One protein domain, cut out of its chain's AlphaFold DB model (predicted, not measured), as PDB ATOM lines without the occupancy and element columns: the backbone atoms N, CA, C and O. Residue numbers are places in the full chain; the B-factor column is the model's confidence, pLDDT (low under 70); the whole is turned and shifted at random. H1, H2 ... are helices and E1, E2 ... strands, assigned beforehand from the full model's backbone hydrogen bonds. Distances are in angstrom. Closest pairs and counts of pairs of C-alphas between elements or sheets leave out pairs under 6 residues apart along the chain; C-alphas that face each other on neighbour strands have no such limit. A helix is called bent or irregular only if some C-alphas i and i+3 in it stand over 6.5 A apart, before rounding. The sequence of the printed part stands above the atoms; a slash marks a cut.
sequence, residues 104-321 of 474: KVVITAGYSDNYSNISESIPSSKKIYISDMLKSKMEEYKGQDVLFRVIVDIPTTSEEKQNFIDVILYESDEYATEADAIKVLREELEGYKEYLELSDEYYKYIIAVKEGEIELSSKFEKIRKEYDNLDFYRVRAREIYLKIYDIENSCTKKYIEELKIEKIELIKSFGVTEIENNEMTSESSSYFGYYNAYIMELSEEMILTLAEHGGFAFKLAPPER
ATOM      1  N   LYS A 104      39.577   8.081  97.969       79.56
ATOM      2  CA  LYS A 104      39.316   8.686  96.662       79.56
ATOM      3  C   LYS A 104      40.633   9.131  96.046       79.56
ATOM      4  O   LYS A 104      41.548   9.564  96.750       79.56
ATOM      5  N   VAL A 105      40.735   9.007  94.728       86.94
ATOM      6  CA  VAL A 105      41.899   9.518  94.004       86.94
ATOM      7  C   VAL A 105      41.863  11.041  94.088       86.94
ATOM      8  O   VAL A 105      40.855  11.651  93.734       86.94
ATOM      9  N   VAL A 106      42.957  11.636  94.562       87.81
ATOM     10  CA  VAL A 106      43.108  13.089  94.669       87.81
ATOM     11  C   VAL A 106      43.924  13.590  93.483       87.81
ATOM     12  O   VAL A 106      45.091  13.240  93.311       87.81
ATOM     13  N   ILE A 107      43.294  14.412  92.654       88.88
ATOM     14  CA  ILE A 107      43.890  15.079  91.507       88.88
ATOM     15  C   ILE A 107      44.560  16.361  91.988       88.88
ATOM     16  O   ILE A 107      43.955  17.187  92.670       88.88
ATOM     17  N   THR A 108      45.827  16.516  91.627       83.38
ATOM     18  CA  THR A 108      46.683  17.638  92.017       83.38
ATOM     19  C   THR A 108      47.317  18.246  90.774       83.38
ATOM     20  O   THR A 108      47.299  17.655  89.687       83.38
ATOM     21  N   ALA A 109      47.852  19.452  90.912       74.44
ATOM     22  CA  ALA A 109      48.557  20.122  89.839       74.44
ATOM     23  C   ALA A 109      49.933  19.480  89.618       74.44
ATOM     24  O   ALA A 109      50.655  19.182  90.567       74.44
ATOM     25  N   GLY A 110      50.319  19.297  88.354       63.66
ATOM     26  CA  GLY A 110      51.677  18.855  88.009       63.66
ATOM     27  C   GLY A 110      52.737  19.950  88.191       63.66
ATOM     28  O   GLY A 110      53.925  19.654  88.166       63.66
ATOM     29  N   TYR A 111      52.309  21.205  88.331       64.25
ATOM     30  CA  TYR A 111      53.120  22.411  88.515       64.25
ATOM     31  C   TYR A 111      52.221  23.563  88.995       64.25
ATOM     32  O   TYR A 111      51.002  23.405  88.988       64.25
ATOM     33  N   SER A 112      52.788  24.709  89.407       60.50
ATOM     34  CA  SER A 112      51.992  25.880  89.814       60.50
ATOM     35  C   SER A 112      50.995  26.257  88.727       60.50
ATOM     36  O   SER A 112      51.374  26.507  87.584       60.50
ATOM     37  N   ASP A 113      49.733  26.388  89.116       54.38
ATOM     38  CA  ASP A 113      48.759  27.144  88.341       54.38
ATOM     39  C   ASP A 113      49.260  28.591  88.190       54.38
ATOM     40  O   ASP A 113      49.837  29.135  89.142       54.38
ATOM     41  N   ASN A 114      49.136  29.180  86.998       52.91
ATOM     42  CA  ASN A 114      49.807  30.440  86.655       52.91
ATOM     43  C   ASN A 114      49.517  31.552  87.676       52.91
ATOM     44  O   ASN A 114      48.387  31.760  88.118       52.91
ATOM     45  N   TYR A 115      50.566  32.295  88.028       50.16
ATOM     46  CA  TYR A 115      50.507  33.365  89.014       50.16
ATOM     47  C   TYR A 115      50.116  34.697  88.370       50.16
ATOM     48  O   TYR A 115      50.950  35.372  87.763       50.16
ATOM     49  N   SER A 116      48.874  35.125  88.570       48.56
ATOM     50  CA  SER A 116      48.491  36.528  88.429       48.56
ATOM     51  C   SER A 116      48.254  37.096  89.828       48.56
ATOM     52  O   SER A 116      47.312  36.714  90.514       48.56
ATOM     53  N   ASN A 117      49.146  37.980  90.293       45.44
ATOM     54  CA  ASN A 117      48.861  38.795  91.473       45.44
ATOM     55  C   ASN A 117      47.937  39.924  91.029       45.44
ATOM     56  O   ASN A 117      48.367  40.896  90.404       45.44
ATOM     57  N   ILE A 118      46.651  39.752  91.291       50.16
ATOM     58  CA  ILE A 118      45.622  40.683  90.870       50.16
ATOM     59  C   ILE A 118      45.341  41.596  92.055       50.16
ATOM     60  O   ILE A 118      44.699  41.216  93.030       50.16
ATOM     61  N   SER A 119      45.805  42.843  91.961       45.66
ATOM     62  CA  SER A 119      45.508  43.882  92.957       45.66
ATOM     63  C   SER A 119      44.022  44.272  92.999       45.66
ATOM     64  O   SER A 119      43.612  45.073  93.838       45.66
ATOM     65  N   GLU A 120      43.220  43.768  92.060       51.22
ATOM     66  CA  GLU A 120      41.795  44.059  91.921       51.22
ATOM     67  C   GLU A 120      40.948  42.998  92.635       51.22
ATOM     68  O   GLU A 120      41.139  41.799  92.456       51.22
ATOM     69  N   SER A 121      39.972  43.432  93.436       57.78
ATOM     70  CA  SER A 121      38.964  42.530  94.006       57.78
ATOM     71  C   SER A 121      38.130  41.882  92.903       57.78
ATOM     72  O   SER A 121      37.816  42.542  91.910       57.78
ATOM     73  N   ILE A 122      37.645  40.663  93.139       62.81
ATOM     74  CA  ILE A 122      36.651  40.034  92.269       62.81
ATOM     75  C   ILE A 122      35.457  40.990  92.049       62.81
ATOM     76  O   ILE A 122      34.863  41.473  93.022       62.81
ATOM     77  N   PRO A 123      35.073  41.276  90.790       59.09
ATOM     78  CA  PRO A 123      34.078  42.295  90.479       59.09
ATOM     79  C   PRO A 123      32.656  41.898  90.884       59.09
ATOM     80  O   PRO A 123      31.847  42.777  91.166       59.09
ATOM     81  N   SER A 124      32.329  40.602  90.917       62.97
ATOM     82  CA  SER A 124      30.993  40.131  91.296       62.97
ATOM     83  C   SER A 124      31.024  38.723  91.870       62.97
ATOM     84  O   SER A 124      31.788  37.878  91.400       62.97
ATOM     85  N   SER A 125      30.138  38.470  92.831       64.44
ATOM     86  CA  SER A 125      29.834  37.133  93.338       64.44
ATOM     87  C   SER A 125      29.060  36.280  92.321       64.44
ATOM     88  O   SER A 125      29.036  35.068  92.439       64.44
ATOM     89  N   LYS A 126      28.489  36.856  91.258       59.38
ATOM     90  CA  LYS A 126      27.632  36.148  90.281       59.38
ATOM     91  C   LYS A 126      28.386  35.388  89.181       59.38
ATOM     92  O   LYS A 126      27.848  35.145  88.100       59.38
ATOM     93  N   LYS A 127      29.661  35.099  89.395       60.06
ATOM     94  CA  LYS A 127      30.547  34.471  88.414       60.06
ATOM     95  C   LYS A 127      31.377  33.418  89.128       60.06
ATOM     96  O   LYS A 127      31.819  33.633  90.253       60.06
ATOM     97  N   ILE A 128      31.593  32.306  88.438       65.25
ATOM     98  CA  ILE A 128      32.524  31.265  88.858       65.25
ATOM     99  C   ILE A 128      33.922  31.689  88.420       65.25
ATOM    100  O   ILE A 128      34.097  32.051  87.256       65.25
ATOM    101  N   TYR A 129      34.897  31.621  89.326       73.50
ATOM    102  CA  TYR A 129      36.299  31.910  89.023       73.50
ATOM    103  C   TYR A 129      37.125  30.654  89.241       73.50
ATOM    104  O   TYR A 129      37.418  30.277  90.374       73.50
ATOM    105  N   ILE A 130      37.455  29.988  88.143       76.62
ATOM    106  CA  ILE A 130      38.244  28.761  88.130       76.62
ATOM    107  C   ILE A 130      39.412  28.981  87.169       76.62
ATOM    108  O   ILE A 130      39.227  29.487  86.062       76.62
ATOM    109  N   SER A 131      40.607  28.595  87.600       77.00
ATOM    110  CA  SER A 131      41.809  28.540  86.765       77.00
ATOM    111  C   SER A 131      41.652  27.593  85.570       77.00
ATOM    112  O   SER A 131      41.039  26.527  85.706       77.00
ATOM    113  N   ASP A 132      42.308  27.883  84.449       75.38
ATOM    114  CA  ASP A 132      42.278  27.013  83.267       75.38
ATOM    115  C   ASP A 132      42.776  25.586  83.545       75.38
ATOM    116  O   ASP A 132      42.209  24.625  83.015       75.38
ATOM    117  N   MET A 133      43.780  25.419  84.416       78.62
ATOM    118  CA  MET A 133      44.296  24.095  84.768       78.62
ATOM    119  C   MET A 133      43.256  23.262  85.522       78.62
ATOM    120  O   MET A 133      42.964  22.137  85.109       78.62
ATOM    121  N   LEU A 134      42.665  23.812  86.590       84.56
ATOM    122  CA  LEU A 134      41.582  23.146  87.323       84.56
ATOM    123  C   LEU A 134      40.418  22.800  86.391       84.56
ATOM    124  O   LEU A 134      39.953  21.666  86.401       84.56
ATOM    125  N   LYS A 135      40.000  23.728  85.524       83.75
ATOM    126  CA  LYS A 135      38.931  23.481  84.550       83.75
ATOM    127  C   LYS A 135      39.265  22.327  83.603       83.75
ATOM    128  O   LYS A 135      38.435  21.444  83.391       83.75
ATOM    129  N   SER A 136      40.471  22.319  83.031       83.81
ATOM    130  CA  SER A 136      40.913  21.242  82.140       83.81
ATOM    131  C   SER A 136      40.932  19.895  82.859       83.81
ATOM    132  O   SER A 136      40.538  18.889  82.273       83.81
ATOM    133  N   LYS A 137      41.371  19.869  84.123       86.75
ATOM    134  CA  LYS A 137      41.393  18.653  84.939       86.75
ATOM    135  C   LYS A 137      39.989  18.192  85.322       86.75
ATOM    136  O   LYS A 137      39.715  17.002  85.245       86.75
ATOM    137  N   MET A 138      39.077  19.101  85.651       88.44
ATOM    138  CA  MET A 138      37.672  18.753  85.883       88.44
ATOM    139  C   MET A 138      37.042  18.102  84.644       88.44
ATOM    140  O   MET A 138      36.394  17.071  84.772       88.44
ATOM    141  N   GLU A 139      37.300  18.621  83.439       87.50
ATOM    142  CA  GLU A 139      36.784  18.003  82.208       87.50
ATOM    143  C   GLU A 139      37.448  16.645  81.900       87.50
ATOM    144  O   GLU A 139      36.765  15.719  81.470       87.50
ATOM    145  N   GLU A 140      38.753  16.487  82.156       89.56
ATOM    146  CA  GLU A 140      39.473  15.208  81.994       89.56
ATOM    147  C   GLU A 140      38.887  14.095  82.881       89.56
ATOM    148  O   GLU A 140      38.746  12.951  82.442       89.56
ATOM    149  N   TYR A 141      38.516  14.436  84.118       89.44
ATOM    150  CA  TYR A 141      37.991  13.494  85.112       89.44
ATOM    151  C   TYR A 141      36.466  13.544  85.266       89.44
ATOM    152  O   TYR A 141      35.915  12.992  86.220       89.44
ATOM    153  N   LYS A 142      35.767  14.166  84.317       88.31
ATOM    154  CA  LYS A 142      34.321  14.374  84.382       88.31
ATOM    155  C   LYS A 142      33.553  13.071  84.580       88.31
ATOM    156  O   LYS A 142      33.728  12.102  83.838       88.31
ATOM    157  N   GLY A 143      32.662  13.065  85.570       80.75
ATOM    158  CA  GLY A 143      31.840  11.900  85.916       80.75
ATOM    159  C   GLY A 143      32.592  10.763  86.619       80.75
ATOM    160  O   GLY A 143      32.011   9.694  86.813       80.75
ATOM    161  N   GLN A 144      33.855  10.966  87.000       87.62
ATOM    162  CA  GLN A 144      34.618  10.039  87.837       87.62
ATOM    163  C   GLN A 144      34.525  10.450  89.313       87.62
ATOM    164  O   GLN A 144      34.432  11.634  89.634       87.62
ATOM    165  N   ASP A 145      34.574   9.475  90.226       89.00
ATOM    166  CA  ASP A 145      34.566   9.738  91.672       89.00
ATOM    167  C   ASP A 145      35.979  10.078  92.175       89.00
ATOM    168  O   ASP A 145      36.686   9.244  92.745       89.00
ATOM    169  N   VAL A 146      36.408  11.309  91.895       91.81
ATOM    170  CA  VAL A 146      37.710  11.857  92.293       91.81
ATOM    171  C   VAL A 146      37.539  13.124  93.131       91.81
ATOM    172  O   VAL A 146      36.503  13.791  93.083       91.81
ATOM    173  N   LEU A 147      38.569  13.464  93.899       91.31
ATOM    174  CA  LEU A 147      38.695  14.757  94.568       91.31
ATOM    175  C   LEU A 147      39.764  15.587  93.863       91.31
ATOM    176  O   LEU A 147      40.722  15.039  93.330       91.31
ATOM    177  N   PHE A 148      39.634  16.905  93.887       90.56
ATOM    178  CA  PHE A 148      40.651  17.846  93.438       90.56
ATOM    179  C   PHE A 148      41.224  18.544  94.661       90.56
ATOM    180  O   PHE A 148      40.478  19.148  95.433       90.56
ATOM    181  N   ARG A 149      42.546  18.502  94.828       87.56
ATOM    182  CA  ARG A 149      43.221  19.350  95.809       87.56
ATOM    183  C   ARG A 149      43.245  20.763  95.247       87.56
ATOM    184  O   ARG A 149      43.874  21.008  94.219       87.56
ATOM    185  N   VAL A 150      42.549  21.688  95.890       85.94
ATOM    186  CA  VAL A 150      42.360  23.051  95.398       85.94
ATOM    187  C   VAL A 150      42.794  24.075  96.433       85.94
ATOM    188  O   VAL A 150      42.621  23.878  97.634       85.94
ATOM    189  N   ILE A 151      43.345  25.188  95.953       82.25
ATOM    190  CA  ILE A 151      43.446  26.407  96.750       82.25
ATOM    191  C   ILE A 151      42.176  27.210  96.483       82.25
ATOM    192  O   ILE A 151      41.869  27.544  95.336       82.25
ATOM    193  N   VAL A 152      41.451  27.504  97.554       83.81
ATOM    194  CA  VAL A 152      40.223  28.291  97.559       83.81
ATOM    195  C   VAL A 152      40.524  29.657  98.148       83.81
ATOM    196  O   VAL A 152      40.781  29.793  99.347       83.81
ATOM    197  N   ASP A 153      40.481  30.667  97.292       80.31
ATOM    198  CA  ASP A 153      40.537  32.062  97.692       80.31
ATOM    199  C   ASP A 153      39.139  32.535  98.089       80.31
ATOM    200  O   ASP A 153      38.159  32.337  97.363       80.31
ATOM    201  N   ILE A 154      39.065  33.220  99.231       78.50
ATOM    202  CA  ILE A 154      37.831  33.788  99.780       78.50
ATOM    203  C   ILE A 154      37.932  35.326  99.785       78.50
ATOM    204  O   ILE A 154      38.094  35.942 100.847       78.50
ATOM    205  N   PRO A 155      37.906  35.992  98.614       71.81
ATOM    206  CA  PRO A 155      37.984  37.442  98.556       71.81
ATOM    207  C   PRO A 155      36.652  38.092  98.942       71.81
ATOM    208  O   PRO A 155      35.565  37.530  98.769       71.81
ATOM    209  N   THR A 156      36.733  39.333  99.411       73.44
ATOM    210  CA  THR A 156      35.586  40.245  99.402       73.44
ATOM    211  C   THR A 156      35.448  40.830  98.003       73.44
ATOM    212  O   THR A 156      36.392  41.416  97.468       73.44
ATOM    213  N   THR A 157      34.276  40.677  97.404       72.56
ATOM    214  CA  THR A 157      33.952  41.250  96.097       72.56
ATOM    215  C   THR A 157      33.659  42.748  96.210       72.56
ATOM    216  O   THR A 157      33.243  43.250  97.259       72.56
ATOM    217  N   SER A 158      33.827  43.480  95.105       73.12
ATOM    218  CA  SER A 158      33.399  44.887  95.030       73.12
ATOM    219  C   SER A 158      31.897  45.051  95.307       73.12
ATOM    220  O   SER A 158      31.501  46.000  95.980       73.12
ATOM    221  N   GLU A 159      31.070  44.111  94.836       73.50
ATOM    222  CA  GLU A 159      29.615  44.101  95.044       73.50
ATOM    223  C   GLU A 159      29.243  43.929  96.526       73.50
ATOM    224  O   GLU A 159      28.428  44.693  97.037       73.50
ATOM    225  N   GLU A 160      29.877  42.994  97.245       75.62
ATOM    226  CA  GLU A 160      29.660  42.792  98.689       75.62
ATOM    227  C   GLU A 160      30.055  44.036  99.497       75.62
ATOM    228  O   GLU A 160      29.312  44.466 100.380       75.62
ATOM    229  N   LYS A 161      31.197  44.658  99.167       78.19
ATOM    230  CA  LYS A 161      31.657  45.882  99.838       78.19
ATOM    231  C   LYS A 161      30.714  47.059  99.581       78.19
ATOM    232  O   LYS A 161      30.390  47.790 100.514       78.19
ATOM    233  N   GLN A 162      30.266  47.235  98.340       76.94
ATOM    234  CA  GLN A 162      29.350  48.317  97.989       76.94
ATOM    235  C   GLN A 162      27.978  48.116  98.642       76.94
ATOM    236  O   GLN A 162      27.447  49.041  99.246       76.94
ATOM    237  N   ASN A 163      27.441  46.892  98.613       78.06
ATOM    238  CA  ASN A 163      26.185  46.554  99.282       78.06
ATOM    239  C   ASN A 163      26.264  46.764 100.803       78.06
ATOM    240  O   ASN A 163      25.287  47.184 101.427       78.06
ATOM    241  N   PHE A 164      27.427  46.507 101.410       83.31
ATOM    242  CA  PHE A 164      27.633  46.822 102.816       83.31
ATOM    243  C   PHE A 164      27.504  48.322 103.091       83.31
ATOM    244  O   PHE A 164      26.720  48.710 103.953       83.31
ATOM    245  N   ILE A 165      28.240  49.148 102.343       79.75
ATOM    246  CA  ILE A 165      28.266  50.601 102.540       79.75
ATOM    247  C   ILE A 165      26.898  51.221 102.243       79.75
ATOM    248  O   ILE A 165      26.428  52.029 103.032       79.75
ATOM    249  N   ASP A 166      26.243  50.832 101.149       76.06
ATOM    250  CA  ASP A 166      25.009  51.488 100.701       76.06
ATOM    251  C   ASP A 166      23.770  51.058 101.490       76.06
ATOM    252  O   ASP A 166      22.827  51.835 101.619       76.06
ATOM    253  N   VAL A 167      23.753  49.820 101.993       77.00
ATOM    254  CA  VAL A 167      22.543  49.207 102.557       77.00
ATOM    255  C   VAL A 167      22.789  48.710 103.974       77.00
ATOM    256  O   VAL A 167      22.175  49.198 104.920       77.00
ATOM    257  N   ILE A 168      23.690  47.741 104.152       77.69
ATOM    258  CA  ILE A 168      23.806  47.014 105.430       77.69
ATOM    259  C   ILE A 168      24.219  47.947 106.568       77.69
ATOM    260  O   ILE A 168      23.662  47.839 107.658       77.69
ATOM    261  N   LEU A 169      25.162  48.858 106.321       80.06
ATOM    262  CA  LEU A 169      25.651  49.796 107.323       80.06
ATOM    263  C   LEU A 169      24.522  50.663 107.891       80.06
ATOM    264  O   LEU A 169      24.494  50.902 109.089       80.06
ATOM    265  N   TYR A 170      23.584  51.098 107.048       78.88
ATOM    266  CA  TYR A 170      22.530  52.038 107.436       78.88
ATOM    267  C   TYR A 170      21.220  51.366 107.861       78.88
ATOM    268  O   TYR A 170      20.452  51.955 108.619       78.88
ATOM    269  N   GLU A 171      20.946  50.148 107.389       78.81
ATOM    270  CA  GLU A 171      19.683  49.443 107.652       78.81
ATOM    271  C   GLU A 171      19.795  48.339 108.713       78.81
ATOM    272  O   GLU A 171      18.779  47.821 109.181       78.81
ATOM    273  N   SER A 172      21.009  47.924 109.084       75.44
ATOM    274  CA  SER A 172      21.206  46.873 110.082       75.44
ATOM    275  C   SER A 172      21.182  47.426 111.505       75.44
ATOM    276  O   SER A 172      21.959  48.316 111.845       75.44
ATOM    277  N   ASP A 173      20.392  46.793 112.377       76.94
ATOM    278  CA  ASP A 173      20.382  47.070 113.821       76.94
ATOM    279  C   ASP A 173      21.776  46.924 114.464       76.94
ATOM    280  O   ASP A 173      22.078  47.569 115.464       76.94
ATOM    281  N   GLU A 174      22.638  46.078 113.891       81.25
ATOM    282  CA  GLU A 174      23.999  45.850 114.387       81.25
ATOM    283  C   GLU A 174      24.899  47.083 114.279       81.25
ATOM    284  O   GLU A 174      25.760  47.277 115.134       81.25
ATOM    285  N   TYR A 175      24.686  47.907 113.252       84.81
ATOM    286  CA  TYR A 175      25.490  49.095 112.969       84.81
ATOM    287  C   TYR A 175      24.719  50.389 113.257       84.81
ATOM    288  O   TYR A 175      25.130  51.465 112.833       84.81
ATOM    289  N   ALA A 176      23.593  50.310 113.977       86.50
ATOM    290  CA  ALA A 176      22.705  51.449 114.199       86.50
ATOM    291  C   ALA A 176      23.407  52.631 114.888       86.50
ATOM    292  O   ALA A 176      23.146  53.782 114.554       86.50
ATOM    293  N   THR A 177      24.335  52.361 115.815       91.19
ATOM    294  CA  THR A 177      25.073  53.424 116.521       91.19
ATOM    295  C   THR A 177      26.015  54.164 115.572       91.19
ATOM    296  O   THR A 177      26.077  55.393 115.574       91.19
ATOM    297  N   GLU A 178      26.741  53.423 114.739       93.69
ATOM    298  CA  GLU A 178      27.652  53.954 113.734       93.69
ATOM    299  C   GLU A 178      26.897  54.674 112.612       93.69
ATOM    300  O   GLU A 178      27.296  55.768 112.212       93.69
ATOM    301  N   ALA A 179      25.769  54.120 112.163       89.94
ATOM    302  CA  ALA A 179      24.878  54.737 111.186       89.94
ATOM    303  C   ALA A 179      24.310  56.070 111.689       89.94
ATOM    304  O   ALA A 179      24.349  57.065 110.962       89.94
ATOM    305  N   ASP A 180      23.840  56.121 112.940       91.81
ATOM    306  CA  ASP A 180      23.346  57.350 113.566       91.81
ATOM    307  C   ASP A 180      24.462  58.394 113.702       91.81
ATOM    308  O   ASP A 180      24.253  59.572 113.400       91.81
ATOM    309  N   ALA A 181      25.672  57.976 114.085       93.31
ATOM    310  CA  ALA A 181      26.829  58.865 114.145       93.31
ATOM    311  C   ALA A 181      27.177  59.441 112.762       93.31
ATOM    312  O   ALA A 181      27.364  60.653 112.632       93.31
ATOM    313  N   ILE A 182      27.211  58.605 111.717       91.31
ATOM    314  CA  ILE A 182      27.427  59.056 110.336       91.31
ATOM    315  C   ILE A 182      26.317  60.014 109.905       91.31
ATOM    316  O   ILE A 182      26.605  61.032 109.280       91.31
ATOM    317  N   LYS A 183      25.058  59.736 110.249       91.62
ATOM    318  CA  LYS A 183      23.928  60.601 109.905       91.62
ATOM    319  C   LYS A 183      24.068  61.990 110.527       91.62
ATOM    320  O   LYS A 183      23.945  62.973 109.805       91.62
ATOM    321  N   VAL A 184      24.396  62.080 111.818       94.06
ATOM    322  CA  VAL A 184      24.646  63.365 112.498       94.06
ATOM    323  C   VAL A 184      25.801  64.122 111.836       94.06
ATOM    324  O   VAL A 184      25.700  65.322 111.589       94.06
ATOM    325  N   LEU A 185      26.885  63.423 111.488       92.75
ATOM    326  CA  LEU A 185      28.025  64.007 110.778       92.75
ATOM    327  C   LEU A 185      27.646  64.497 109.366       92.75
ATOM    328  O   LEU A 185      28.102  65.556 108.936       92.75
ATOM    329  N   ARG A 186      26.790  63.763 108.643       89.69
ATOM    330  CA  ARG A 186      26.269  64.166 107.324       89.69
ATOM    331  C   ARG A 186      25.321  65.366 107.423       89.69
ATOM    332  O   ARG A 186      25.376  66.238 106.562       89.69
ATOM    333  N   GLU A 187      24.503  65.450 108.470       91.06
ATOM    334  CA  GLU A 187      23.665  66.625 108.756       91.06
ATOM    335  C   GLU A 187      24.521  67.865 109.072       91.06
ATOM    336  O   GLU A 187      24.228  68.954 108.580       91.06
ATOM    337  N   GLU A 188      25.621  67.703 109.820       89.06
ATOM    338  CA  GLU A 188      26.602  68.776 110.045       89.06
ATOM    339  C   GLU A 188      27.256  69.219 108.721       89.06
ATOM    340  O   GLU A 188      27.381  70.418 108.472       89.06
ATOM    341  N   LEU A 189      27.604  68.273 107.836       85.88
ATOM    342  CA  LEU A 189      28.143  68.560 106.498       85.88
ATOM    343  C   LEU A 189      27.172  69.327 105.593       85.88
ATOM    344  O   LEU A 189      27.618  70.216 104.868       85.88
ATOM    345  N   GLU A 190      25.871  69.028 105.633       84.69
ATOM    346  CA  GLU A 190      24.864  69.778 104.861       84.69
ATOM    347  C   GLU A 190      24.818  71.252 105.303       84.69
ATOM    348  O   GLU A 190      24.627  72.146 104.480       84.69
ATOM    349  N   GLY A 191      25.111  71.532 106.579       82.44
ATOM    350  CA  GLY A 191      25.311  72.892 107.088       82.44
ATOM    351  C   GLY A 191      26.486  73.647 106.447       82.44
ATOM    352  O   GLY A 191      26.563  74.868 106.569       82.44
ATOM    353  N   TYR A 192      27.379  72.950 105.736       81.94
ATOM    354  CA  TYR A 192      28.513  73.513 104.994       81.94
ATOM    355  C   TYR A 192      28.334  73.460 103.473       81.94
ATOM    356  O   TYR A 192      29.289  73.700 102.733       81.94
ATOM    357  N   LYS A 193      27.129  73.164 102.981       77.88
ATOM    358  CA  LYS A 193      26.855  72.991 101.550       77.88
ATOM    359  C   LYS A 193      27.264  74.174 100.682       77.88
ATOM    360  O   LYS A 193      27.931  73.966  99.678       77.88
ATOM    361  N   GLU A 194      26.944  75.400 101.092       74.44
ATOM    362  CA  GLU A 194      27.320  76.613 100.347       74.44
ATOM    363  C   GLU A 194      28.848  76.734 100.190       74.44
ATOM    364  O   GLU A 194      29.347  77.142  99.143       74.44
ATOM    365  N   TYR A 195      29.611  76.305 101.203       75.81
ATOM    366  CA  TYR A 195      31.068  76.226 101.118       75.81
ATOM    367  C   TYR A 195      31.531  75.101 100.181       75.81
ATOM    368  O   TYR A 195      32.448  75.303  99.385       75.81
ATOM    369  N   LEU A 196      30.920  73.914 100.259       70.38
ATOM    370  CA  LEU A 196      31.266  72.783  99.392       70.38
ATOM    371  C   LEU A 196      31.002  73.110  97.913       70.38
ATOM    372  O   LEU A 196      31.838  72.797  97.066       70.38
ATOM    373  N   GLU A 197      29.900  73.799  97.615       80.75
ATOM    374  CA  GLU A 197      29.558  74.298  96.279       80.75
ATOM    375  C   GLU A 197      30.567  75.348  95.791       80.75
ATOM    376  O   GLU A 197      31.065  75.241  94.669       80.75
ATOM    377  N   LEU A 198      30.951  76.307  96.645       76.69
ATOM    378  CA  LEU A 198      31.981  77.299  96.314       76.69
ATOM    379  C   LEU A 198      33.355  76.650  96.081       76.69
ATOM    380  O   LEU A 198      34.095  77.057  95.187       76.69
ATOM    381  N   SER A 199      33.702  75.628  96.868       71.94
ATOM    382  CA  SER A 199      34.930  74.852  96.695       71.94
ATOM    383  C   SER A 199      34.935  74.109  95.356       71.94
ATOM    384  O   SER A 199      35.947  74.127  94.659       71.94
ATOM    385  N   ASP A 200      33.829  73.464  94.980       79.25
ATOM    386  CA  ASP A 200      33.703  72.768  93.695       79.25
ATOM    387  C   ASP A 200      33.755  73.750  92.509       79.25
ATOM    388  O   ASP A 200      34.473  73.508  91.536       79.25
ATOM    389  N   GLU A 201      33.087  74.910  92.610       80.12
ATOM    390  CA  GLU A 201      33.187  75.985  91.609       80.12
ATOM    391  C   GLU A 201      34.630  76.497  91.481       80.12
ATOM    392  O   GLU A 201      35.139  76.641  90.367       80.12
ATOM    393  N   TYR A 202      35.322  76.705  92.604       77.88
ATOM    394  CA  TYR A 202      36.715  77.147  92.626       77.88
ATOM    395  C   TYR A 202      37.664  76.140  91.955       77.88
ATOM    396  O   TYR A 202      38.464  76.532  91.102       77.88
ATOM    397  N   TYR A 203      37.559  74.842  92.270       76.50
ATOM    398  CA  TYR A 203      38.415  73.813  91.663       76.50
ATOM    399  C   TYR A 203      38.120  73.594  90.176       76.50
ATOM    400  O   TYR A 203      39.063  73.477  89.393       76.50
ATOM    401  N   LYS A 204      36.846  73.611  89.760       82.06
ATOM    402  CA  LYS A 204      36.475  73.587  88.334       82.06
ATOM    403  C   LYS A 204      37.093  74.760  87.579       82.06
ATOM    404  O   LYS A 204      37.642  74.574  86.496       82.06
ATOM    405  N   TYR A 205      37.069  75.951  88.175       73.56
ATOM    406  CA  TYR A 205      37.673  77.141  87.583       73.56
ATOM    407  C   TYR A 205      39.208  77.036  87.500       73.56
ATOM    408  O   TYR A 205      39.783  77.415  86.484       73.56
ATOM    409  N   ILE A 206      39.887  76.491  88.523       77.25
ATOM    410  CA  ILE A 206      41.343  76.235  88.483       77.25
ATOM    411  C   ILE A 206      41.706  75.291  87.336       77.25
ATOM    412  O   ILE A 206      42.672  75.556  86.619       77.25
ATOM    413  N   ILE A 207      40.964  74.192  87.182       78.88
ATOM    414  CA  ILE A 207      41.206  73.203  86.126       78.88
ATOM    415  C   ILE A 207      41.039  73.864  84.756       78.88
ATOM    416  O   ILE A 207      41.974  73.828  83.964       78.88
ATOM    417  N   ALA A 208      39.934  74.579  84.535       76.31
ATOM    418  CA  ALA A 208      39.664  75.274  83.278       76.31
ATOM    419  C   ALA A 208      40.721  76.350  82.940       76.31
ATOM    420  O   ALA A 208      41.106  76.498  81.782       76.31
ATOM    421  N   VAL A 209      41.253  77.082  83.932       73.12
ATOM    422  CA  VAL A 209      42.383  78.012  83.720       73.12
ATOM    423  C   VAL A 209      43.663  77.254  83.354       73.12
ATOM    424  O   VAL A 209      44.386  77.664  82.448       73.12
ATOM    425  N   LYS A 210      43.962  76.149  84.048       76.75
ATOM    426  CA  LYS A 210      45.162  75.329  83.812       76.75
ATOM    427  C   LYS A 210      45.140  74.658  82.435       76.75
ATOM    428  O   LYS A 210      46.189  74.515  81.816       76.75
ATOM    429  N   GLU A 211      43.961  74.264  81.975       84.12
ATOM    430  CA  GLU A 211      43.721  73.667  80.658       84.12
ATOM    431  C   GLU A 211      43.608  74.723  79.542       84.12
ATOM    432  O   GLU A 211      43.540  74.374  78.366       84.12
ATOM    433  N   GLY A 212      43.662  76.016  79.887       76.12
ATOM    434  CA  GLY A 212      43.620  77.125  78.932       76.12
ATOM    435  C   GLY A 212      42.229  77.405  78.355       76.12
ATOM    436  O   GLY A 212      42.117  78.127  77.367       76.12
ATOM    437  N   GLU A 213      41.172  76.851  78.953       80.75
ATOM    438  CA  GLU A 213      39.783  77.018  78.511       80.75
ATOM    439  C   GLU A 213      39.217  78.403  78.857       80.75
ATOM    440  O   GLU A 213      38.333  78.911  78.165       80.75
ATOM    441  N   ILE A 214      39.723  79.026  79.927       74.75
ATOM    442  CA  ILE A 214      39.319  80.357  80.389       74.75
ATOM    443  C   ILE A 214      40.528  81.168  80.874       74.75
ATOM    444  O   ILE A 214      41.456  80.631  81.477       74.75
ATOM    445  N   GLU A 215      40.508  82.484  80.654       76.44
ATOM    446  CA  GLU A 215      41.528  83.394  81.186       76.44
ATOM    447  C   GLU A 215      41.256  83.773  82.652       76.44
ATOM    448  O   GLU A 215      40.111  83.842  83.114       76.44
ATOM    449  N   LEU A 216      42.332  84.076  83.385       73.31
ATOM    450  CA  LEU A 216      42.267  84.642  84.733       73.31
ATOM    451  C   LEU A 216      41.485  85.963  84.715       73.31
ATOM    452  O   LEU A 216      41.921  86.953  84.134       73.31
ATOM    453  N   SER A 217      40.329  85.980  85.377       75.31
ATOM    454  CA  SER A 217      39.408  87.119  85.370       75.31
ATOM    455  C   SER A 217      39.168  87.691  86.771       75.31
ATOM    456  O   SER A 217      39.438  87.052  87.787       75.31
ATOM    457  N   SER A 218      38.567  88.879  86.850       76.25
ATOM    458  CA  SER A 218      38.116  89.467  88.125       76.25
ATOM    459  C   SER A 218      37.094  88.592  88.868       76.25
ATOM    460  O   SER A 218      36.992  88.663  90.094       76.25
ATOM    461  N   LYS A 219      36.374  87.718  88.148       75.81
ATOM    462  CA  LYS A 219      35.493  86.703  88.739       75.81
ATOM    463  C   LYS A 219      36.300  85.648  89.510       75.81
ATOM    464  O   LYS A 219      35.890  85.271  90.602       75.81
ATOM    465  N   PHE A 220      37.462  85.236  88.998       74.88
ATOM    466  CA  PHE A 220      38.357  84.294  89.683       74.88
ATOM    467  C   PHE A 220      38.906  84.868  90.987       74.88
ATOM    468  O   PHE A 220      38.858  84.201  92.016       74.88
ATOM    469  N   GLU A 221      39.389  86.115  90.978       77.19
ATOM    470  CA  GLU A 221      39.899  86.748  92.203       77.19
ATOM    471  C   GLU A 221      38.819  86.900  93.276       77.19
ATOM    472  O   GLU A 221      39.114  86.794  94.467       77.19
ATOM    473  N   LYS A 222      37.566  87.127  92.864       81.62
ATOM    474  CA  LYS A 222      36.426  87.199  93.777       81.62
ATOM    475  C   LYS A 222      36.118  85.834  94.404       81.62
ATOM    476  O   LYS A 222      36.078  85.750  95.626       81.62
ATOM    477  N   ILE A 223      36.000  84.779  93.593       77.38
ATOM    478  CA  ILE A 223      35.755  83.404  94.071       77.38
ATOM    479  C   ILE A 223      36.908  82.927  94.958       77.38
ATOM    480  O   ILE A 223      36.672  82.359  96.017       77.38
ATOM    481  N   ARG A 224      38.160  83.214  94.584       79.44
ATOM    482  CA  ARG A 224      39.339  82.880  95.393       79.44
ATOM    483  C   ARG A 224      39.304  83.558  96.763       79.44
ATOM    484  O   ARG A 224      39.551  82.898  97.759       79.44
ATOM    485  N   LYS A 225      38.984  84.856  96.832       80.75
ATOM    486  CA  LYS A 225      38.866  85.574  98.115       80.75
ATOM    487  C   LYS A 225      37.715  85.047  98.969       80.75
ATOM    488  O   LYS A 225      37.861  84.958 100.183       80.75
ATOM    489  N   GLU A 226      36.583  84.718  98.354       78.44
ATOM    490  CA  GLU A 226      35.447  84.105  99.050       78.44
ATOM    491  C   GLU A 226      35.805  82.698  99.563       78.44
ATOM    492  O   GLU A 226      35.484  82.381 100.702       78.44
ATOM    493  N   TYR A 227      36.564  81.912  98.794       74.38
ATOM    494  CA  TYR A 227      37.094  80.607  99.201       74.38
ATOM    495  C   TYR A 227      38.115  80.711 100.348       74.38
ATOM    496  O   TYR A 227      37.988  80.009 101.352       74.38
ATOM    497  N   ASP A 228      39.094  81.618 100.242       74.31
ATOM    498  CA  ASP A 228      40.152  81.819 101.245       74.31
ATOM    499  C   ASP A 228      39.579  82.281 102.603       74.31
ATOM    500  O   ASP A 228      40.108  81.934 103.659       74.31
ATOM    501  N   ASN A 229      38.456  83.009 102.599       72.81
ATOM    502  CA  ASN A 229      37.762  83.443 103.819       72.81
ATOM    503  C   ASN A 229      37.020  82.312 104.556       72.81
ATOM    504  O   ASN A 229      36.541  82.526 105.670       72.81
ATOM    505  N   LEU A 230      36.920  81.118 103.965       69.00
ATOM    506  CA  LEU A 230      36.171  79.982 104.512       69.00
ATOM    507  C   LEU A 230      37.085  78.846 105.003       69.00
ATOM    508  O   LEU A 230      36.635  77.713 105.172       69.00
ATOM    509  N   ASP A 231      38.357  79.142 105.290       68.88
ATOM    510  CA  ASP A 231      39.352  78.140 105.704       68.88
ATOM    511  C   ASP A 231      38.921  77.323 106.939       68.88
ATOM    512  O   ASP A 231      39.118  76.110 107.006       68.88
ATOM    513  N   PHE A 232      38.227  77.957 107.889       71.62
ATOM    514  CA  PHE A 232      37.654  77.258 109.042       71.62
ATOM    515  C   PHE A 232      36.645  76.168 108.629       71.62
ATOM    516  O   PHE A 232      36.706  75.041 109.123       71.62
ATOM    517  N   TYR A 233      35.752  76.477 107.683       75.06
ATOM    518  CA  TYR A 233      34.757  75.533 107.167       75.06
ATOM    519  C   TYR A 233      35.411  74.407 106.363       75.06
ATOM    520  O   TYR A 233      34.998  73.254 106.477       75.06
ATOM    521  N   ARG A 234      36.495  74.706 105.635       72.31
ATOM    522  CA  ARG A 234      37.313  73.711 104.930       72.31
ATOM    523  C   ARG A 234      37.895  72.666 105.869       72.31
ATOM    524  O   ARG A 234      37.764  71.467 105.615       72.31
ATOM    525  N   VAL A 235      38.567  73.123 106.925       77.62
ATOM    526  CA  VAL A 235      39.219  72.240 107.898       77.62
ATOM    527  C   VAL A 235      38.168  71.368 108.573       77.62
ATOM    528  O   VAL A 235      38.323  70.146 108.605       77.62
ATOM    529  N   ARG A 236      37.053  71.965 109.008       84.69
ATOM    530  CA  ARG A 236      35.988  71.223 109.681       84.69
ATOM    531  C   ARG A 236      35.283  70.215 108.768       84.69
ATOM    532  O   ARG A 236      35.112  69.067 109.168       84.69
ATOM    533  N   ALA A 237      34.932  70.590 107.537       79.31
ATOM    534  CA  ALA A 237      34.327  69.662 106.581       79.31
ATOM    535  C   ALA A 237      35.256  68.468 106.300       79.31
ATOM    536  O   ALA A 237      34.813  67.321 106.311       79.31
ATOM    537  N   ARG A 238      36.565  68.713 106.139       78.75
ATOM    538  CA  ARG A 238      37.566  67.650 105.968       78.75
ATOM    539  C   ARG A 238      37.645  66.721 107.180       78.75
ATOM    540  O   ARG A 238      37.701  65.509 106.995       78.75
ATOM    541  N   GLU A 239      37.650  67.259 108.400       84.00
ATOM    542  CA  GLU A 239      37.616  66.445 109.625       84.00
ATOM    543  C   GLU A 239      36.388  65.535 109.669       84.00
ATOM    544  O   GLU A 239      36.496  64.377 110.067       84.00
ATOM    545  N   ILE A 240      35.224  66.047 109.261       84.19
ATOM    546  CA  ILE A 240      33.990  65.264 109.246       84.19
ATOM    547  C   ILE A 240      34.055  64.162 108.185       84.19
ATOM    548  O   ILE A 240      33.739  63.018 108.500       84.19
ATOM    549  N   TYR A 241      34.528  64.464 106.970       83.25
ATOM    550  CA  TYR A 241      34.740  63.444 105.937       83.25
ATOM    551  C   TYR A 241      35.677  62.329 106.410       83.25
ATOM    552  O   TYR A 241      35.373  61.157 106.204       83.25
ATOM    553  N   LEU A 242      36.785  62.679 107.074       79.44
ATOM    554  CA  LEU A 242      37.717  61.694 107.628       79.44
ATOM    555  C   LEU A 242      37.067  60.849 108.727       79.44
ATOM    556  O   LEU A 242      37.232  59.636 108.727       79.44
ATOM    557  N   LYS A 243      36.268  61.453 109.614       89.25
ATOM    558  CA  LYS A 243      35.530  60.708 110.647       89.25
ATOM    559  C   LYS A 243      34.512  59.739 110.057       89.25
ATOM    560  O   LYS A 243      34.434  58.607 110.519       89.25
ATOM    561  N   ILE A 244      33.747  60.166 109.049       86.50
ATOM    562  CA  ILE A 244      32.810  59.283 108.340       86.50
ATOM    563  C   ILE A 244      33.585  58.126 107.708       86.50
ATOM    564  O   ILE A 244      33.228  56.971 107.928       86.50
ATOM    565  N   TYR A 245      34.679  58.427 107.005       85.62
ATOM    566  CA  TYR A 245      35.535  57.418 106.389       85.62
ATOM    567  C   TYR A 245      36.098  56.419 107.410       85.62
ATOM    568  O   TYR A 245      36.079  55.216 107.159       85.62
ATOM    569  N   ASP A 246      36.568  56.885 108.568       86.69
ATOM    570  CA  ASP A 246      37.122  56.024 109.616       86.69
ATOM    571  C   ASP A 246      36.063  55.073 110.191       86.69
ATOM    572  O   ASP A 246      36.343  53.885 110.382       86.69
ATOM    573  N   ILE A 247      34.839  55.571 110.417       88.69
ATOM    574  CA  ILE A 247      33.706  54.749 110.865       88.69
ATOM    575  C   ILE A 247      33.358  53.715 109.787       88.69
ATOM    576  O   ILE A 247      33.389  52.516 110.064       88.69
ATOM    577  N   GLU A 248      33.103  54.153 108.548       87.00
ATOM    578  CA  GLU A 248      32.758  53.275 107.418       87.00
ATOM    579  C   GLU A 248      33.831  52.193 107.198       87.00
ATOM    580  O   GLU A 248      33.509  51.014 107.036       87.00
ATOM    581  N   ASN A 249      35.116  52.556 107.260       84.44
ATOM    582  CA  ASN A 249      36.240  51.634 107.101       84.44
ATOM    583  C   ASN A 249      36.333  50.618 108.252       84.44
ATOM    584  O   ASN A 249      36.566  49.434 108.007       84.44
ATOM    585  N   SER A 250      36.134  51.051 109.501       87.69
ATOM    586  CA  SER A 250      36.121  50.157 110.665       87.69
ATOM    587  C   SER A 250      34.980  49.140 110.576       87.69
ATOM    588  O   SER A 250      35.206  47.935 110.709       87.69
ATOM    589  N   CYS A 251      33.766  49.606 110.268       87.31
ATOM    590  CA  CYS A 251      32.599  48.745 110.086       87.31
ATOM    591  C   CYS A 251      32.790  47.776 108.910       87.31
ATOM    592  O   CYS A 251      32.508  46.587 109.040       87.31
ATOM    593  N   THR A 252      33.357  48.252 107.797       84.19
ATOM    594  CA  THR A 252      33.651  47.421 106.620       84.19
ATOM    595  C   THR A 252      34.632  46.301 106.955       84.19
ATOM    596  O   THR A 252      34.408  45.160 106.566       84.19
ATOM    597  N   LYS A 253      35.707  46.586 107.704       84.12
ATOM    598  CA  LYS A 253      36.662  45.550 108.138       84.12
ATOM    599  C   LYS A 253      35.988  44.477 108.987       84.12
ATOM    600  O   LYS A 253      36.215  43.296 108.751       84.12
ATOM    601  N   LYS A 254      35.143  44.882 109.941       84.25
ATOM    602  CA  LYS A 254      34.392  43.946 110.786       84.25
ATOM    603  C   LYS A 254      33.472  43.052 109.946       84.25
ATOM    604  O   LYS A 254      33.525  41.834 110.082       84.25
ATOM    605  N   TYR A 255      32.705  43.649 109.034       84.38
ATOM    606  CA  TYR A 255      31.830  42.916 108.118       84.38
ATOM    607  C   TYR A 255      32.594  41.910 107.246       84.38
ATOM    608  O   TYR A 255      32.139  40.784 107.056       84.38
ATOM    609  N   ILE A 256      33.772  42.286 106.739       80.94
ATOM    610  CA  ILE A 256      34.621  41.404 105.926       80.94
ATOM    611  C   ILE A 256      35.071  40.165 106.713       80.94
ATOM    612  O   ILE A 256      35.025  39.058 106.175       80.94
ATOM    613  N   GLU A 257      35.473  40.325 107.974       81.69
ATOM    614  CA  GLU A 257      35.865  39.193 108.826       81.69
ATOM    615  C   GLU A 257      34.683  38.256 109.118       81.69
ATOM    616  O   GLU A 257      34.823  37.035 109.053       81.69
ATOM    617  N   GLU A 258      33.491  38.801 109.369       83.31
ATOM    618  CA  GLU A 258      32.274  38.000 109.568       83.31
ATOM    619  C   GLU A 258      31.875  37.240 108.298       83.31
ATOM    620  O   GLU A 258      31.570  36.047 108.349       83.31
ATOM    621  N   LEU A 259      31.941  37.901 107.140       80.81
ATOM    622  CA  LEU A 259      31.677  37.284 105.842       80.81
ATOM    623  C   LEU A 259      32.652  36.137 105.553       80.81
ATOM    624  O   LEU A 259      32.252  35.095 105.036       80.81
ATOM    625  N   LYS A 260      33.928  36.305 105.912       79.56
ATOM    626  CA  LYS A 260      34.943  35.257 105.789       79.56
ATOM    627  C   LYS A 260      34.587  34.030 106.630       79.56
ATOM    628  O   LYS A 260      34.659  32.915 106.119       79.56
ATOM    629  N   ILE A 261      34.184  34.224 107.887       82.69
ATOM    630  CA  ILE A 261      33.758  33.125 108.770       82.69
ATOM    631  C   ILE A 261      32.595  32.358 108.135       82.69
ATOM    632  O   ILE A 261      32.606  31.133 108.100       82.69
ATOM    633  N   GLU A 262      31.624  33.065 107.571       82.62
ATOM    634  CA  GLU A 262      30.421  32.457 106.992       82.62
ATOM    635  C   GLU A 262      30.709  31.693 105.703       82.62
ATOM    636  O   GLU A 262      30.171  30.607 105.495       82.62
ATOM    637  N   LYS A 263      31.628  32.199 104.875       82.75
ATOM    638  CA  LYS A 263      32.139  31.471 103.708       82.75
ATOM    639  C   LYS A 263      32.862  30.179 104.117       82.75
ATOM    640  O   LYS A 263      32.669  29.151 103.476       82.75
ATOM    641  N   ILE A 264      33.630  30.195 105.210       82.38
ATOM    642  CA  ILE A 264      34.288  28.991 105.750       82.38
ATOM    643  C   ILE A 264      33.265  27.997 106.317       82.38
ATOM    644  O   ILE A 264      33.370  26.798 106.070       82.38
ATOM    645  N   GLU A 265      32.264  28.465 107.063       84.00
ATOM    646  CA  GLU A 265      31.205  27.599 107.594       84.00
ATOM    647  C   GLU A 265      30.342  26.993 106.477       84.00
ATOM    648  O   GLU A 265      29.952  25.828 106.572       84.00
ATOM    649  N   LEU A 266      30.107  27.732 105.386       83.69
ATOM    650  CA  LEU A 266      29.492  27.183 104.180       83.69
ATOM    651  C   LEU A 266      30.340  26.036 103.609       83.69
ATOM    652  O   LEU A 266      29.800  24.958 103.377       83.69
ATOM    653  N   ILE A 267      31.653  26.225 103.443       83.06
ATOM    654  CA  ILE A 267      32.566  25.170 102.960       83.06
ATOM    655  C   ILE A 267      32.479  23.920 103.847       83.06
ATOM    656  O   ILE A 267      32.264  22.818 103.342       83.06
ATOM    657  N   LYS A 268      32.564  24.079 105.173       83.44
ATOM    658  CA  LYS A 268      32.451  22.956 106.121       83.44
ATOM    659  C   LYS A 268      31.113  22.226 106.019       83.44
ATOM    660  O   LYS A 268      31.063  21.015 106.216       83.44
ATOM    661  N   SER A 269      30.027  22.935 105.699       81.69
ATOM    662  CA  SER A 269      28.699  22.325 105.553       81.69
ATOM    663  C   SER A 269      28.609  21.320 104.398       81.69
ATOM    664  O   SER A 269      27.764  20.429 104.441       81.69
ATOM    665  N   PHE A 270      29.526  21.394 103.426       78.75
ATOM    666  CA  PHE A 270      29.671  20.404 102.355       78.75
ATOM    667  C   PHE A 270      30.474  19.160 102.770       78.75
ATOM    668  O   PHE A 270      30.745  18.302 101.938       78.75
ATOM    669  N   GLY A 271      30.838  19.018 104.049       69.69
ATOM    670  CA  GLY A 271      31.565  17.850 104.557       69.69
ATOM    671  C   GLY A 271      33.086  17.961 104.451       69.69
ATOM    672  O   GLY A 271      33.781  16.977 104.680       69.69
ATOM    673  N   VAL A 272      33.611  19.149 104.143       76.44
ATOM    674  CA  VAL A 272      35.052  19.429 104.152       76.44
ATOM    675  C   VAL A 272      35.521  19.548 105.603       76.44
ATOM    676  O   VAL A 272      35.202  20.519 106.292       76.44
ATOM    677  N   THR A 273      36.254  18.546 106.088       64.19
ATOM    678  CA  THR A 273      36.735  18.487 107.481       64.19
ATOM    679  C   THR A 273      38.138  19.054 107.658       64.19
ATOM    680  O   THR A 273      38.452  19.571 108.729       64.19
ATOM    681  N   GLU A 274      38.965  18.993 106.615       68.06
ATOM    682  CA  GLU A 274      40.337  19.496 106.618       68.06
ATOM    683  C   GLU A 274      40.413  20.773 105.782       68.06
ATOM    684  O   GLU A 274      40.288  20.761 104.559       68.06
ATOM    685  N   ILE A 275      40.559  21.900 106.478       68.50
ATOM    686  CA  ILE A 275      40.794  23.212 105.883       68.50
ATOM    687  C   ILE A 275      42.153  23.668 106.394       68.50
ATOM    688  O   ILE A 275      42.283  24.118 107.536       68.50
ATOM    689  N   GLU A 276      43.168  23.537 105.553       68.12
ATOM    690  CA  GLU A 276      44.505  24.000 105.886       68.12
ATOM    691  C   GLU A 276      44.588  25.494 105.584       68.12
ATOM    692  O   GLU A 276      44.330  25.938 104.458       68.12
ATOM    693  N   ASN A 277      44.953  26.290 106.597       63.50
ATOM    694  CA  ASN A 277      45.445  27.633 106.324       63.50
ATOM    695  C   ASN A 277      46.622  27.475 105.379       63.50
ATOM    696  O   ASN A 277      47.566  26.741 105.675       63.50
ATOM    697  N   ASN A 278      46.569  28.183 104.264       57.28
ATOM    698  CA  ASN A 278      47.673  28.209 103.342       57.28
ATOM    699  C   ASN A 278      48.812  29.044 103.957       57.28
ATOM    700  O   ASN A 278      48.958  30.238 103.688       57.28
ATOM    701  N   GLU A 279      49.562  28.438 104.884       50.19
ATOM    702  CA  GLU A 279      50.781  29.010 105.439       50.19
ATOM    703  C   GLU A 279      51.766  29.194 104.289       50.19
ATOM    704  O   GLU A 279      52.307  28.219 103.777       50.19
ATOM    705  N   MET A 280      51.955  30.452 103.885       45.50
ATOM    706  CA  MET A 280      52.723  30.869 102.712       45.50
ATOM    707  C   MET A 280      53.992  30.026 102.499       45.50
ATOM    708  O   MET A 280      55.025  30.263 103.133       45.50
ATOM    709  N   THR A 281      53.948  29.093 101.549       47.72
ATOM    710  CA  THR A 281      55.118  28.819 100.717       47.72
ATOM    711  C   THR A 281      55.148  29.915  99.650       47.72
ATOM    712  O   THR A 281      54.137  30.564  99.372       47.72
ATOM    713  N   SER A 282      56.311  30.214  99.073       46.72
ATOM    714  CA  SER A 282      56.438  31.341  98.136       46.72
ATOM    715  C   SER A 282      55.552  31.233  96.890       46.72
ATOM    716  O   SER A 282      55.312  32.238  96.237       46.72
ATOM    717  N   GLU A 283      55.039  30.040  96.586       47.28
ATOM    718  CA  GLU A 283      54.175  29.766  95.433       47.28
ATOM    719  C   GLU A 283      52.700  29.584  95.799       47.28
ATOM    720  O   GLU A 283      51.825  29.633  94.936       47.28
ATOM    721  N   SER A 284      52.384  29.407  97.081       50.03
ATOM    722  CA  SER A 284      51.014  29.157  97.506       50.03
ATOM    723  C   SER A 284      50.186  30.438  97.669       50.03
ATOM    724  O   SER A 284      49.014  30.371  98.021       50.03
ATOM    725  N   SER A 285      50.731  31.614  97.348       50.88
ATOM    726  CA  SER A 285      50.020  32.898  97.423       50.88
ATOM    727  C   SER A 285      48.685  32.901  96.667       50.88
ATOM    728  O   SER A 285      48.569  32.317  95.589       50.88
ATOM    729  N   SER A 286      47.678  33.560  97.238       52.19
ATOM    730  CA  SER A 286      46.368  33.795  96.618       52.19
ATOM    731  C   SER A 286      46.482  34.533  95.279       52.19
ATOM    732  O   SER A 286      47.430  35.296  95.075       52.19
ATOM    733  N   TYR A 287      45.486  34.375  94.398       54.03
ATOM    734  CA  TYR A 287      45.357  35.205  93.189       54.03
ATOM    735  C   TYR A 287      45.248  36.694  93.524       54.03
ATOM    736  O   TYR A 287      45.684  37.552  92.768       54.03
ATOM    737  N   PHE A 288      44.666  37.021  94.676       50.47
ATOM    738  CA  PHE A 288      44.326  38.399  95.031       50.47
ATOM    739  C   PHE A 288      45.315  39.046  96.000       50.47
ATOM    740  O   PHE A 288      45.012  40.090  96.569       50.47
ATOM    741  N   GLY A 289      46.463  38.417  96.272       48.66
ATOM    742  CA  GLY A 289      47.474  38.942  97.197       48.66
ATOM    743  C   GLY A 289      47.029  39.059  98.666       48.66
ATOM    744  O   GLY A 289      47.815  39.487  99.509       48.66
ATOM    745  N   TYR A 290      45.791  38.672  99.000       48.62
ATOM    746  CA  TYR A 290      45.231  38.715 100.353       48.62
ATOM    747  C   TYR A 290      45.310  37.350 101.057       48.62
ATOM    748  O   TYR A 290      45.138  36.303 100.436       48.62
ATOM    749  N   TYR A 291      45.526  37.383 102.375       55.00
ATOM    750  CA  TYR A 291      45.801  36.259 103.292       55.00
ATOM    751  C   TYR A 291      44.646  35.256 103.525       55.00
ATOM    752  O   TYR A 291      44.612  34.582 104.553       55.00
ATOM    753  N   ASN A 292      43.676  35.160 102.613       66.00
ATOM    754  CA  ASN A 292      42.448  34.373 102.790       66.00
ATOM    755  C   ASN A 292      42.362  33.218 101.779       66.00
ATOM    756  O   ASN A 292      41.328  33.039 101.135       66.00
ATOM    757  N   ALA A 293      43.460  32.475 101.633       73.88
ATOM    758  CA  ALA A 293      43.551  31.280 100.802       73.88
ATOM    759  C   ALA A 293      43.590  30.026 101.678       73.88
ATOM    760  O   ALA A 293      44.311  29.986 102.677       73.88
ATOM    761  N   TYR A 294      42.865  28.994 101.268       79.06
ATOM    762  CA  TYR A 294      42.772  27.729 101.989       79.06
ATOM    763  C   TYR A 294      43.025  26.562 101.053       79.06
ATOM    764  O   TYR A 294      42.542  26.587  99.926       79.06
ATOM    765  N   ILE A 295      43.748  25.542 101.509       80.25
ATOM    766  CA  ILE A 295      43.896  24.291 100.759       80.25
ATOM    767  C   ILE A 295      42.863  23.293 101.273       80.25
ATOM    768  O   ILE A 295      42.687  23.140 102.483       80.25
ATOM    769  N   MET A 296      42.164  22.645 100.345       87.00
ATOM    770  CA  MET A 296      41.160  21.623 100.639       87.00
ATOM    771  C   MET A 296      40.980  20.666  99.459       87.00
ATOM    772  O   MET A 296      41.343  20.982  98.326       87.00
ATOM    773  N   GLU A 297      40.399  19.499  99.718       89.38
ATOM    774  CA  GLU A 297      40.060  18.507  98.697       89.38
ATOM    775  C   GLU A 297      38.555  18.553  98.407       89.38
ATOM    776  O   GLU A 297      37.743  18.278  99.288       89.38
ATOM    777  N   LEU A 298      38.173  18.922  97.181       90.19
ATOM    778  CA  LEU A 298      36.773  19.102  96.773       90.19
ATOM    779  C   LEU A 298      36.423  18.224  95.572       90.19
ATOM    780  O   LEU A 298      37.233  18.054  94.665       90.19
ATOM    781  N   SER A 299      35.192  17.714  95.517       89.94
ATOM    782  CA  SER A 299      34.654  17.136  94.279       89.94
ATOM    783  C   SER A 299      34.261  18.233  93.280       89.94
ATOM    784  O   SER A 299      34.066  19.390  93.656       89.94
ATOM    785  N   GLU A 300      34.082  17.867  92.006       86.94
ATOM    786  CA  GLU A 300      33.536  18.775  90.981       86.94
ATOM    787  C   GLU A 300      32.192  19.384  91.419       86.94
ATOM    788  O   GLU A 300      32.009  20.596  91.330       86.94
ATOM    789  N   GLU A 301      31.287  18.569  91.967       85.00
ATOM    790  CA  GLU A 301      29.982  19.024  92.465       85.00
ATOM    791  C   GLU A 301      30.124  20.073  93.581       85.00
ATOM    792  O   GLU A 301      29.434  21.093  93.559       85.00
ATOM    793  N   MET A 302      31.050  19.871  94.526       86.88
ATOM    794  CA  MET A 302      31.308  20.833  95.604       86.88
ATOM    795  C   MET A 302      31.879  22.150  95.075       86.88
ATOM    796  O   MET A 302      31.443  23.213  95.511       86.88
ATOM    797  N   ILE A 303      32.824  22.091  94.128       84.69
ATOM    798  CA  ILE A 303      33.407  23.285  93.495       84.69
ATOM    799  C   ILE A 303      32.311  24.091  92.796       84.69
ATOM    800  O   ILE A 303      32.204  25.295  93.019       84.69
ATOM    801  N   LEU A 304      31.473  23.434  91.988       80.00
ATOM    802  CA  LEU A 304      30.379  24.091  91.271       80.00
ATOM    803  C   LEU A 304      29.347  24.683  92.240       80.00
ATOM    804  O   LEU A 304      28.984  25.847  92.097       80.00
ATOM    805  N   THR A 305      28.957  23.939  93.279       78.31
ATOM    806  CA  THR A 305      27.988  24.415  94.277       78.31
ATOM    807  C   THR A 305      28.529  25.603  95.077       78.31
ATOM    808  O   THR A 305      27.816  26.579  95.304       78.31
ATOM    809  N   LEU A 306      29.797  25.580  95.500       78.81
ATOM    810  CA  LEU A 306      30.419  26.731  96.163       78.81
ATOM    811  C   LEU A 306      30.515  27.930  95.217       78.81
ATOM    812  O   LEU A 306      30.268  29.065  95.623       78.81
ATOM    813  N   ALA A 307      30.827  27.687  93.947       71.25
ATOM    814  CA  ALA A 307      30.907  28.739  92.955       71.25
ATOM    815  C   ALA A 307      29.543  29.394  92.656       71.25
ATOM    816  O   ALA A 307      29.501  30.598  92.409       71.25
ATOM    817  N   GLU A 308      28.432  28.655  92.759       67.12
ATOM    818  CA  GLU A 308      27.064  29.199  92.694       67.12
ATOM    819  C   GLU A 308      26.734  30.152  93.854       67.12
ATOM    820  O   GLU A 308      25.942  31.075  93.684       67.12
ATOM    821  N   HIS A 309      27.353  29.983  95.026       69.50
ATOM    822  CA  HIS A 309      27.176  30.914  96.151       69.50
ATOM    823  C   HIS A 309      27.980  32.208  95.975       69.50
ATOM    824  O   HIS A 309      27.697  33.216  96.632       69.50
ATOM    825  N   GLY A 310      28.948  32.195  95.058       68.56
ATOM    826  CA  GLY A 310      29.700  33.366  94.663       68.56
ATOM    827  C   GLY A 310      30.765  33.826  95.651       68.56
ATOM    828  O   GLY A 310      30.765  33.492  96.832       68.56
ATOM    829  N   GLY A 311      31.698  34.644  95.157       72.44
ATOM    830  CA  GLY A 311      32.740  35.236  96.001       72.44
ATOM    831  C   GLY A 311      33.798  34.231  96.473       72.44
ATOM    832  O   GLY A 311      34.352  34.414  97.557       72.44
ATOM    833  N   PHE A 312      34.056  33.214  95.647       79.50
ATOM    834  CA  PHE A 312      35.151  32.251  95.755       79.50
ATOM    835  C   PHE A 312      35.952  32.242  94.452       79.50
ATOM    836  O   PHE A 312      35.387  32.467  93.377       79.50
ATOM    837  N   ALA A 313      37.245  31.948  94.538       79.12
ATOM    838  CA  ALA A 313      38.050  31.580  93.379       79.12
ATOM    839  C   ALA A 313      38.844  30.307  93.662       79.12
ATOM    840  O   ALA A 313      39.297  30.088  94.784       79.12
ATOM    841  N   PHE A 314      39.005  29.478  92.637       81.19
ATOM    842  CA  PHE A 314      39.580  28.145  92.756       81.19
ATOM    843  C   PHE A 314      40.767  27.988  91.806       81.19
ATOM    844  O   PHE A 314      40.659  28.281  90.611       81.19
ATOM    845  N   LYS A 315      41.874  27.460  92.327       81.56
ATOM    846  CA  LYS A 315      42.976  26.906  91.527       81.56
ATOM    847  C   LYS A 315      43.311  25.502  91.961       81.56
ATOM    848  O   LYS A 315      43.089  25.134  93.115       81.56
ATOM    849  N   LEU A 316      43.892  24.744  91.046       82.12
ATOM    850  CA  LEU A 316      44.414  23.434  91.383       82.12
ATOM    851  C   LEU A 316      45.685  23.609  92.224       82.12
ATOM    852  O   LEU A 316      46.594  24.356  91.867       82.12
ATOM    853  N   ALA A 317      45.729  22.951  93.377       78.06
ATOM    854  CA  ALA A 317      46.881  22.987  94.261       78.06
ATOM    855  C   ALA A 317      47.932  21.962  93.803       78.06
ATOM    856  O   ALA A 317      47.555  20.880  93.331       78.06
ATOM    857  N   PRO A 318      49.234  22.234  93.995       72.94
ATOM    858  CA  PRO A 318      50.248  21.191  93.892       72.94
ATOM    859  C   PRO A 318      49.974  20.077  94.924       72.94
ATOM    860  O   PRO A 318      49.257  20.308  95.906       72.94
ATOM    861  N   PRO A 319      50.509  18.860  94.717       73.38
ATOM    862  CA  PRO A 319      50.391  17.774  95.678       73.38
ATOM    863  C   PRO A 319      50.953  18.166  97.041       73.38
ATOM    864  O   PRO A 319      51.750  19.098  97.170       73.38
ATOM    865  N   GLU A 320      50.539  17.421  98.065       72.12
ATOM    866  CA  GLU A 320      51.141  17.555  99.384       72.12
ATOM    867  C   GLU A 320      52.655  17.386  99.287       72.12
ATOM    868  O   GLU A 320      53.170  16.527  98.560       72.12
ATOM    869  N   ARG A 321      53.374  18.230 100.018       64.94
ATOM    870  CA  ARG A 321      54.825  18.225 100.000       64.94
ATOM    871  C   ARG A 321      55.350  16.882 100.499       64.94
ATOM    872  O   ARG A 321      55.069  16.463 101.620       64.94
TER     873      ARG A 321
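AT A GLANCE: This is residues 104 to 321 of the 474 residues of an uncharacterized protein of Clostridiales bacterium (UniProt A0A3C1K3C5). A small head, a strongly twisted sheet of five strands with H1 on one face and H7 on the other, stands at one end of a long helical arm. H6 makes the arm's length and ends close to H7 at the head; H2 crosses it, H3 packs along part of it, and H4 and H5 form a pair at the far end. The printed part has 218 residues with seven named helices and five named strands; along the chain E1 and E2 come first, then H1, then E3, then the helices H2 to H6, then E4, H7 and E5; the class is mixed, helices and strands, and in the branched sheet E1 and E3 as well as E2 and E5 are parallel, while E3 and E4 as well as E3 and E5 are antiparallel. It is only just loose, close to extended, with a radius of gyration of the C-alphas of 25.2 A and spans of 80 by 45 by 28 A.

HOW THE PARTS SIT: E3, residues 146 to 153, has three neighbours. On one side are E1, residues 105 to 107, parallel, with N 107 and O 147 2.7 A apart, and E5, residues 313 to 316, antiparallel, with N 153 and O 313 2.8 A apart. On the other side is E4, residues 293 to 298, antiparallel, with N 150 and O 296 2.8 A apart. E2, residues 127 to 130, is parallel to E5, with N 314 and O 129 2.9 A apart. H1, residues 132 to 140, is on the sheet at a height of 7.4 A; its closest C-alphas to E5 are those of Leu 134 and Leu 316, 5.0 A apart. H7, residues 300 to 309, is on the opposite face at a height of 6.0 A, over E2 and slantwise at 41 degrees on the local plane. H6, residues 231 to 269, is close to H7 but not clearly touching, with C-alphas 267 and 306 7.3 A apart. H2, residues 158 to 171, touches residues 248 to 255 of H6, about perpendicular, only just, at 71 degrees; closest are C-alphas 164 and 252, 7.1 A. H3, residues 173 to 190, touches H6 at a shallow tilt of 21 degrees, opposite ways; closest are C-alphas 182 and 244, 5.7 A. H4, residues 193 to 210, and H5, residues 218 to 228, touch at a steep tilt of 48 degrees, with C-alphas 202 and 223 closest, 6.5 A. Every O i to N i+4 pair is within hydrogen-bond range in H1, H4, H5, H6 and H7, against 8 of 10 in H2 and 12 of 14 in H3.

IN THESE COORDINATES: E1 begins at C-alpha 105 (41.899, 9.518, 94.004), and E5 ends at C-alpha 316 (44.414, 23.434, 91.383). H6 is 56.8 A long, from C-alpha 231 (39.352, 78.140, 105.704); H4 is 25.6 A, H3 24.8 A and E3 21.1 A. H3 is irregular, with C-alphas 174 and 177 7.9 A apart, and has a kink of 32 degrees near residue 180; H2 is irregular, only just, with C-alphas 166 and 169 6.9 A apart.

THE WHOLE: The two C-alphas farthest apart, those of Lys 104 and Ser 218, are 81.2 A apart. The printed part has no cut; the links E1 to E2 and H6 to E4 are long. The mean pLDDT of the printed part is 76.4, and 46 residues are under 70, among them residues 110 to 128 and 273 to 292.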